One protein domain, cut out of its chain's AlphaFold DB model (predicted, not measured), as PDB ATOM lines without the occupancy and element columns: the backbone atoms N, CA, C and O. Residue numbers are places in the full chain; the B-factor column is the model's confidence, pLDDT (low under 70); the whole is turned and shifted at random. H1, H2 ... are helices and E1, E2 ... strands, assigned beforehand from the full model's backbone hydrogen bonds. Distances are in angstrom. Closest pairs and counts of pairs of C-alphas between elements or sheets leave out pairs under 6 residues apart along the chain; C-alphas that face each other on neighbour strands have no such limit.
ATOM      1  N   GLU A   5     137.190 154.052 118.669       64.50
ATOM      2  CA  GLU A   5     136.234 152.952 118.617       64.50
ATOM      3  C   GLU A   5     136.558 152.005 119.774       64.50
ATOM      4  O   GLU A   5     137.686 151.530 119.944       64.50
ATOM      5  N   SER A   6     135.604 151.896 120.685       69.56
ATOM      6  CA  SER A   6     135.670 151.004 121.824       69.56
ATOM      7  C   SER A   6     134.890 149.760 121.447       69.56
ATOM      8  O   SER A   6     133.687 149.855 121.229       69.56
ATOM      9  N   GLU A   7     135.582 148.634 121.349       84.44
ATOM     10  CA  GLU A   7     135.011 147.349 120.961       84.44
ATOM     11  C   GLU A   7     134.575 146.593 122.220       84.44
ATOM     12  O   GLU A   7     135.361 146.423 123.162       84.44
ATOM     13  N   VAL A   8     133.316 146.159 122.259       90.25
ATOM     14  CA  VAL A   8     132.815 145.274 123.313       90.25
ATOM     15  C   VAL A   8     133.240 143.847 122.978       90.25
ATOM     16  O   VAL A   8     133.027 143.359 121.872       90.25
ATOM     17  N   VAL A   9     133.869 143.173 123.937       93.88
ATOM     18  CA  VAL A   9     134.380 141.808 123.790       93.88
ATOM     19  C   VAL A   9     133.926 140.959 124.963       93.88
ATOM     20  O   VAL A   9     134.172 141.295 126.126       93.88
ATOM     21  N   TYR A  10     133.346 139.807 124.646       94.81
ATOM     22  CA  TYR A  10     132.946 138.786 125.600       94.81
ATOM     23  C   TYR A  10     134.073 137.777 125.789       94.81
ATOM     24  O   TYR A  10     134.505 137.119 124.844       94.81
ATOM     25  N   GLN A  11     134.550 137.646 127.023       96.31
ATOM     26  CA  GLN A  11     135.538 136.645 127.425       96.31
ATOM     27  C   GLN A  11     134.843 135.557 128.232       96.31
ATOM     28  O   GLN A  11     134.101 135.864 129.164       96.31
ATOM     29  N   PHE A  12     135.072 134.294 127.896       96.19
ATOM     30  CA  PHE A  12     134.397 133.171 128.545       96.19
ATOM     31  C   PHE A  12     135.223 131.889 128.452       96.19
ATOM     32  O   PHE A  12     136.185 131.796 127.690       96.19
ATOM     33  N   ARG A  13     134.829 130.879 129.228       97.06
ATOM     34  CA  ARG A  13     135.358 129.520 129.128       97.06
ATOM     35  C   ARG A  13     134.447 128.635 128.295       97.06
ATOM     36  O   ARG A  13     133.231 128.676 128.448       97.06
ATOM     37  N   TYR A  14     135.028 127.808 127.442       95.62
ATOM     38  CA  TYR A  14     134.306 126.797 126.680       95.62
ATOM     39  C   TYR A  14     135.158 125.535 126.596       95.62
ATOM     40  O   TYR A  14     136.302 125.579 126.154       95.62
ATOM     41  N   ARG A  15     134.612 124.402 127.057       94.38
ATOM     42  CA  ARG A  15     135.315 123.104 127.090       94.38
ATOM     43  C   ARG A  15     136.687 123.150 127.791       94.38
ATOM     44  O   ARG A  15     137.612 122.460 127.384       94.38
ATOM     45  N   GLY A  16     136.808 123.958 128.846       94.50
ATOM     46  CA  GLY A  16     138.044 124.125 129.624       94.50
ATOM     47  C   GLY A  16     138.992 125.215 129.109       94.50
ATOM     48  O   GLY A  16     139.797 125.724 129.889       94.50
ATOM     49  N   GLU A  17     138.827 125.649 127.862       96.19
ATOM     50  CA  GLU A  17     139.679 126.648 127.218       96.19
ATOM     51  C   GLU A  17     139.072 128.055 127.317       96.19
ATOM     52  O   GLU A  17     137.856 128.224 127.455       96.19
ATOM     53  N   SER A  18     139.925 129.078 127.256       96.19
ATOM     54  CA  SER A  18     139.509 130.484 127.301       96.19
ATOM     55  C   SER A  18     139.312 131.036 125.893       96.19
ATOM     56  O   SER A  18     140.214 130.964 125.062       96.19
ATOM     57  N   TYR A  19     138.162 131.659 125.654       95.12
ATOM     58  CA  TYR A  19     137.796 132.262 124.378       95.12
ATOM     59  C   TYR A  19     137.445 133.737 124.538       95.12
ATOM     60  O   TYR A  19     137.090 134.211 125.619       95.12
ATOM     61  N   SER A  20     137.569 134.460 123.428       94.06
ATOM     62  CA  SER A  20     137.172 135.860 123.293       94.06
ATOM     63  C   SER A  20     136.348 135.992 122.022       94.06
ATOM     64  O   SER A  20     136.791 135.502 120.986       94.06
ATOM     65  N   VAL A  21     135.200 136.660 122.085       93.38
ATOM     66  CA  VAL A  21     134.384 136.970 120.905       93.38
ATOM     67  C   VAL A  21     133.998 138.451 120.944       93.38
ATOM     68  O   VAL A  21     133.448 138.892 121.959       93.38
ATOM     69  N   PRO A  22     134.316 139.236 119.902       93.25
ATOM     70  CA  PRO A  22     133.849 140.612 119.793       93.25
ATOM     71  C   PRO A  22     132.343 140.651 119.517       93.25
ATOM     72  O   PRO A  22     131.789 139.746 118.896       93.25
ATOM     73  N   GLU A  23     131.669 141.701 119.982       91.75
ATOM     74  CA  GLU A  23     130.227 141.886 119.777       91.75
ATOM     75  C   GLU A  23     129.851 141.875 118.288       91.75
ATOM     76  O   GLU A  23     128.834 141.293 117.916       91.75
ATOM     77  N   ASP A  24     130.720 142.407 117.425       91.88
ATOM     78  CA  ASP A  24     130.541 142.398 115.973       91.88
ATOM     79  C   ASP A  24     130.482 140.994 115.353       91.88
ATOM     80  O   ASP A  24     129.906 140.842 114.278       91.88
ATOM     81  N   ASP A  25     131.009 139.954 115.998       93.19
ATOM     82  CA  ASP A  25     130.925 138.575 115.491       93.19
ATOM     83  C   ASP A  25     129.684 137.827 116.012       93.19
ATOM     84  O   ASP A  25     129.362 136.723 115.551       93.19
ATOM     85  N   LEU A  26     128.946 138.431 116.950       93.69
ATOM     86  CA  LEU A  26     127.739 137.860 117.529       93.69
ATOM     87  C   LEU A  26     126.512 138.181 116.674       93.69
ATOM     88  O   LEU A  26     126.280 139.308 116.244       93.69
ATOM     89  N   LEU A  27     125.683 137.162 116.460       95.50
ATOM     90  CA  LEU A  27     124.308 137.341 116.006       95.50
ATOM     91  C   LEU A  27     123.399 137.663 117.198       95.50
ATOM     92  O   LEU A  27     122.547 138.545 117.116       95.50
ATOM     93  N   CYS A  28     123.579 136.947 118.310       93.06
ATOM     94  CA  CYS A  28     122.940 137.253 119.584       93.06
ATOM     95  C   CYS A  28     123.721 136.651 120.760       93.06
ATOM     96  O   CYS A  28     124.402 135.628 120.622       93.06
ATOM     97  N   CYS A  29     123.585 137.263 121.937       94.19
ATOM     98  CA  CYS A  29     124.001 136.668 123.200       94.19
ATOM     99  C   CYS A  29     122.975 136.947 124.298       94.19
ATOM    100  O   CYS A  29     122.303 137.979 124.289       94.19
ATOM    101  N   TYR A  30     122.822 136.008 125.229       94.62
ATOM    102  CA  TYR A  30     121.940 136.180 126.379       94.62
ATOM    103  C   TYR A  30     122.433 135.382 127.592       94.62
ATOM    104  O   TYR A  30     122.980 134.282 127.435       94.62
ATOM    105  N   PRO A  31     122.239 135.915 128.810       95.38
ATOM    106  CA  PRO A  31     122.611 135.223 130.033       95.38
ATOM    107  C   PRO A  31     121.741 133.981 130.249       95.38
ATOM    108  O   PRO A  31     120.550 133.960 129.934       95.38
ATOM    109  N   SER A  32     122.334 132.943 130.835       94.00
ATOM    110  CA  SER A  32     121.596 131.778 131.309       94.00
ATOM    111  C   SER A  32     120.664 132.152 132.462       94.00
ATOM    112  O   SER A  32     121.047 132.872 133.386       94.00
ATOM    113  N   LEU A  33     119.462 131.574 132.462       92.94
ATOM    114  CA  LEU A  33     118.477 131.747 133.535       92.94
ATOM    115  C   LEU A  33     118.921 131.130 134.871       92.94
ATOM    116  O   LEU A  33     118.364 131.465 135.911       92.94
ATOM    117  N   SER A  34     119.925 130.246 134.858       90.81
ATOM    118  CA  SER A  34     120.505 129.666 136.077       90.81
ATOM    119  C   SER A  34     121.290 130.675 136.918       90.81
ATOM    120  O   SER A  34     121.564 130.394 138.082       90.81
ATOM    121  N   GLY A  35     121.678 131.827 136.356       88.00
ATOM    122  CA  GLY A  35     122.456 132.841 137.077       88.00
ATOM    123  C   GLY A  35     123.884 132.406 137.433       88.00
ATOM    124  O   GLY A  35     124.538 133.051 138.246       88.00
ATOM    125  N   ASP A  36     124.399 131.342 136.815       92.62
ATOM    126  CA  ASP A  36     125.748 130.794 137.041       92.62
ATOM    127  C   ASP A  36     126.864 131.562 136.305       92.62
ATOM    128  O   ASP A  36     128.009 131.113 136.232       92.62
ATOM    129  N   GLY A  37     126.532 132.719 135.728       91.69
ATOM    130  CA  GLY A  37     127.448 133.514 134.913       91.69
ATOM    131  C   GLY A  37     127.748 132.902 133.543       91.69
ATOM    132  O   GLY A  37     128.671 133.363 132.872       91.69
ATOM    133  N   SER A  38     127.009 131.874 133.113       96.50
ATOM    134  CA  SER A  38     127.086 131.361 131.745       96.50
ATOM    135  C   SER A  38     126.168 132.123 130.792       96.50
ATOM    136  O   SER A  38     125.118 132.631 131.188       96.50
ATOM    137  N   TYR A  39     126.587 132.230 129.535       96.88
ATOM    138  CA  TYR A  39     125.855 132.885 128.454       96.88
ATOM    139  C   TYR A  39     125.723 131.908 127.290       96.88
ATOM    140  O   TYR A  39     126.595 131.065 127.064       96.88
ATOM    141  N   PHE A  40     124.637 132.042 126.542       96.62
ATOM    142  CA  PHE A  40     124.482 131.399 125.246       96.62
ATOM    143  C   PHE A  40     124.864 132.392 124.157       96.62
ATOM    144  O   PHE A  40     124.426 133.543 124.177       96.62
ATOM    145  N   PHE A  41     125.682 131.930 123.220       96.94
ATOM    146  CA  PHE A  41     126.186 132.712 122.105       96.94
ATOM    147  C   PHE A  41     125.741 132.069 120.803       96.94
ATOM    148  O   PHE A  41     125.919 130.862 120.613       96.94
ATOM    149  N   THR A  42     125.219 132.893 119.902       97.44
ATOM    150  CA  THR A  42     125.042 132.542 118.495       97.44
ATOM    151  C   THR A  42     125.947 133.451 117.680       97.44
ATOM    152  O   THR A  42     125.793 134.671 117.729       97.44
ATOM    153  N   LEU A  43     126.901 132.868 116.960       95.62
ATOM    154  CA  LEU A  43     127.802 133.594 116.069       95.62
ATOM    155  C   LEU A  43     127.138 133.822 114.707       95.62
ATOM    156  O   LEU A  43     126.203 133.115 114.322       95.62
ATOM    157  N   LYS A  44     127.648 134.790 113.943       95.88
ATOM    158  CA  LYS A  44     127.155 135.089 112.585       95.88
ATOM    159  C   LYS A  44     127.333 133.942 111.589       95.88
ATOM    160  O   LYS A  44     126.571 133.858 110.629       95.88
ATOM    161  N   ASP A  45     128.296 133.052 111.818       93.44
ATOM    162  CA  ASP A  45     128.497 131.845 111.007       93.44
ATOM    163  C   ASP A  45     127.507 130.707 111.339       93.44
ATOM    164  O   ASP A  45     127.543 129.648 110.714       93.44
ATOM    165  N   GLY A  46     126.604 130.925 112.303       94.00
ATOM    166  CA  GLY A  46     125.622 129.947 112.766       94.00
ATOM    167  C   GLY A  46     126.110 129.057 113.911       94.00
ATOM    168  O   GLY A  46     125.342 128.224 114.396       94.00
ATOM    169  N   THR A  47     127.348 129.222 114.384       95.56
ATOM    170  CA  THR A  47     127.863 128.479 115.538       95.56
ATOM    171  C   THR A  47     127.091 128.847 116.802       95.56
ATOM    172  O   THR A  47     126.948 130.021 117.139       95.56
ATOM    173  N   PHE A  48     126.640 127.830 117.541       95.81
ATOM    174  CA  PHE A  48     125.965 127.993 118.828       95.81
ATOM    175  C   PHE A  48     126.770 127.344 119.953       95.81
ATOM    176  O   PHE A  48     127.131 126.164 119.876       95.81
ATOM    177  N   LEU A  49     127.043 128.098 121.017       95.81
ATOM    178  CA  LEU A  49     127.822 127.615 122.156       95.81
ATOM    179  C   LEU A  49     127.364 128.231 123.478       95.81
ATOM    180  O   LEU A  49     126.783 129.313 123.524       95.81
ATOM    181  N   ARG A  50     127.662 127.532 124.577       96.38
ATOM    182  CA  ARG A  50     127.468 128.026 125.942       96.38
ATOM    183  C   ARG A  50     128.824 128.354 126.548       96.38
ATOM    184  O   ARG A  50     129.614 127.445 126.785       96.38
ATOM    185  N   GLY A  51     129.085 129.633 126.782       96.62
ATOM    186  CA  GLY A  51     130.283 130.083 127.480       96.62
ATOM    187  C   GLY A  51     130.035 130.162 128.981       96.62
ATOM    188  O   GLY A  51     128.979 130.610 129.417       96.62
ATOM    189  N   GLU A  52     131.004 129.735 129.774       97.44
ATOM    190  CA  GLU A  52     130.985 129.775 131.236       97.44
ATOM    191  C   GLU A  52     131.806 130.960 131.757       97.44
ATOM    192  O   GLU A  52     132.762 131.390 131.109       97.44
ATOM    193  N   GLN A  53     131.475 131.454 132.956       95.62
ATOM    194  CA  GLN A  53     132.210 132.537 133.635       95.62
ATOM    195  C   GLN A  53     132.397 133.782 132.751       95.62
ATOM    196  O   GLN A  53     133.491 134.347 132.668       95.62
ATOM    197  N   VAL A  54     131.331 134.182 132.062       95.69
ATOM    198  CA  VAL A  54     131.384 135.220 131.034       95.69
ATOM    199  C   VAL A  54     131.669 136.583 131.653       95.69
ATOM    200  O   VAL A  54     131.088 136.963 132.673       95.69
ATOM    201  N   LYS A  55     132.563 137.332 131.012       95.06
ATOM    202  CA  LYS A  55     132.889 138.718 131.337       95.06
ATOM    203  C   LYS A  55     132.811 139.574 130.085       95.06
ATOM    204  O   LYS A  55     133.494 139.304 129.100       95.06
ATOM    205  N   GLU A  56     132.022 140.635 130.162       92.19
ATOM    206  CA  GLU A  56     132.013 141.691 129.159       92.19
ATOM    207  C   GLU A  56     133.169 142.661 129.433       92.19
ATOM    208  O   GLU A  56     133.390 143.097 130.566       92.19
ATOM    209  N   THR A  57     133.951 142.964 128.401       89.81
ATOM    210  CA  THR A  57     135.111 143.852 128.493       89.81
ATOM    211  C   THR A  57     135.107 144.846 127.346       89.81
ATOM    212  O   THR A  57     134.810 144.487 126.215       89.81
ATOM    213  N   ILE A  58     135.476 146.095 127.626       86.50
ATOM    214  CA  ILE A  58     135.597 147.133 126.599       86.50
ATOM    215  C   ILE A  58     137.072 147.257 126.215       86.50
ATOM    216  O   ILE A  58     137.894 147.724 127.014       86.50
ATOM    217  N   ARG A  59     137.424 146.869 124.989       78.19
ATOM    218  CA  ARG A  59     138.741 147.138 124.407       78.19
ATOM    219  C   ARG A  59     138.744 148.536 123.808       78.19
ATOM    220  O   ARG A  59     137.929 148.876 122.963       78.19
ATOM    221  N   LYS A  60     139.671 149.381 124.258       73.56
ATOM    222  CA  LYS A  60     139.904 150.693 123.642       73.56
ATOM    223  C   LYS A  60     140.954 150.520 122.549       73.56
ATOM    224  O   LYS A  60     142.078 150.147 122.873       73.56
ATOM    225  N   ASN A  61     140.622 150.863 121.302       62.03
ATOM    226  CA  ASN A  61     141.524 150.728 120.146       62.03
ATOM    227  C   ASN A  61     142.808 151.567 120.222       62.03
ATOM    228  O   ASN A  61     143.709 151.390 119.413       62.03
ATOM    229  N   VAL A  62     142.935 152.460 121.208       62.66
ATOM    230  CA  VAL A  62     144.167 153.221 121.426       62.66
ATOM    231  C   VAL A  62     144.766 152.807 122.755       62.66
ATOM    232  O   VAL A  62     144.260 153.181 123.821       62.66
ATOM    233  N   SER A  63     145.863 152.053 122.698       61.94
ATOM    234  CA  SER A  63     146.625 151.765 123.907       61.94
ATOM    235  C   SER A  63     147.141 153.082 124.512       61.94
ATOM    236  O   SER A  63     147.444 154.037 123.781       61.94
ATOM    237  N   PRO A  64     147.280 153.177 125.845       65.81
ATOM    238  CA  PRO A  64     147.899 154.341 126.478       65.81
ATOM    239  C   PRO A  64     149.289 154.672 125.901       65.81
ATOM    240  O   PRO A  64     149.646 155.844 125.790       65.81
ATOM    241  N   LEU A  65     150.038 153.651 125.467       65.81
ATOM    242  CA  LEU A  65     151.343 153.792 124.816       65.81
ATOM    243  C   LEU A  65     151.244 154.452 123.435       65.81
ATOM    244  O   LEU A  65     152.043 155.332 123.116       65.81
ATOM    245  N   GLU A  66     150.250 154.080 122.630       62.00
ATOM    246  CA  GLU A  66     150.012 154.711 121.328       62.00
ATOM    247  C   GLU A  66     149.565 156.169 121.468       62.00
ATOM    248  O   GLU A  66     150.037 157.033 120.725       62.00
ATOM    249  N   ARG A  67     148.739 156.483 122.479       61.53
ATOM    250  CA  ARG A  67     148.419 157.881 122.822       61.53
ATOM    251  C   ARG A  67     149.670 158.680 123.171       61.53
ATOM    252  O   ARG A  67     149.797 159.822 122.737       61.53
ATOM    253  N   TYR A  68     150.583 158.096 123.946       68.62
ATOM    254  CA  TYR A  68     151.815 158.775 124.342       68.62
ATOM    255  C   TYR A  68     152.730 159.060 123.143       68.62
ATOM    256  O   TYR A  68     153.219 160.181 123.013       68.62
ATOM    257  N   ARG A  69     152.915 158.095 122.226       67.38
ATOM    258  CA  ARG A  69     153.707 158.297 120.993       67.38
ATOM    259  C   ARG A  69     153.150 159.439 120.144       67.38
ATOM    260  O   ARG A  69     153.894 160.348 119.795       67.38
ATOM    261  N   LYS A  70     151.833 159.456 119.918       65.38
ATOM    262  CA  LYS A  70     151.159 160.485 119.107       65.38
ATOM    263  C   LYS A  70     151.250 161.894 119.707       65.38
ATOM    264  O   LYS A  70     151.259 162.873 118.972       65.38
ATOM    265  N   ASN A  71     151.322 161.999 121.036       67.75
ATOM    266  CA  ASN A  71     151.504 163.276 121.730       67.75
ATOM    267  C   ASN A  71     152.957 163.775 121.725       67.75
ATOM    268  O   ASN A  71     153.173 164.958 121.956       67.75
ATOM    269  N   LYS A  72     153.943 162.899 121.496       68.44
ATOM    270  CA  LYS A  72     155.368 163.266 121.457       68.44
ATOM    271  C   LYS A  72     155.815 163.775 120.081       68.44
ATOM    272  O   LYS A  72     156.803 164.491 119.992       68.44
TER     273      LYS A  72
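Overview. This is residues 5 to 72 of the 74 residues of an uncharacterized protein of Escherichia coli (UniProt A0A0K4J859). One twisted sheet of five strands is folded at a sharp bend in its long strand E5 into two wings, the hairpin E1 and E2 with the later part of E5 in one, the hairpin E3 and E4 with the earlier part of E5 in the other. Beyond the end of E5 residues 63 to 72, with the helix H1, stick out and make much of the length. The printed part has 68 residues, with E1, E2, E3, E4, E5 and H1 in that order; the sheet, E2 E1 E5 E4 E3, is antiparallel throughout and the class is mostly strand. The whole is loose, a rod of 50 by 24 by 20 A with a radius of gyration of the C-alphas of 14.9 A.

Along the chain. E1, residues 6 to 14, begins at C-alpha 6 (135.670, 151.004, 121.824) and is 24.7 A long. E2 is residues 17 to 22, E3 residues 26 to 31 and E4 residues 39 to 43. E5, residues 48 to 60, measures 27.1 A. H1, residues 64 to 72, measures 12.7 A and ends at C-alpha 72 (155.368, 163.266, 121.457).

Arrangement. E2 and E1 are antiparallel at 154 degrees, with N 10 and O 21 2.8 A apart. E1 and E5 are antiparallel at 148 degrees, with N 9 and O 57 2.8 A apart. E5 bends by 94 degrees at residue 52: residues 52 to 60 pair with E1, residues 48 to 51 with E4, where N 41 and O 49 are 2.9 A apart. E3, E4 and E5 form a meander, each strand the antiparallel neighbour of the one before; N 40 and O 30 are 2.9 A apart. E2 and E3, the edge strands, meet only through their link. H1 is not on the sheet; its O i to N i+4 pairs are all within hydrogen-bond range.

Size, cuts and confidence. The C-alphas of Ser 34 and Lys 72 are farthest apart, 50.6 A. The printed part has no cut and no long link. pLDDT is under 70 at residues 5 to 6 and 61 to 72.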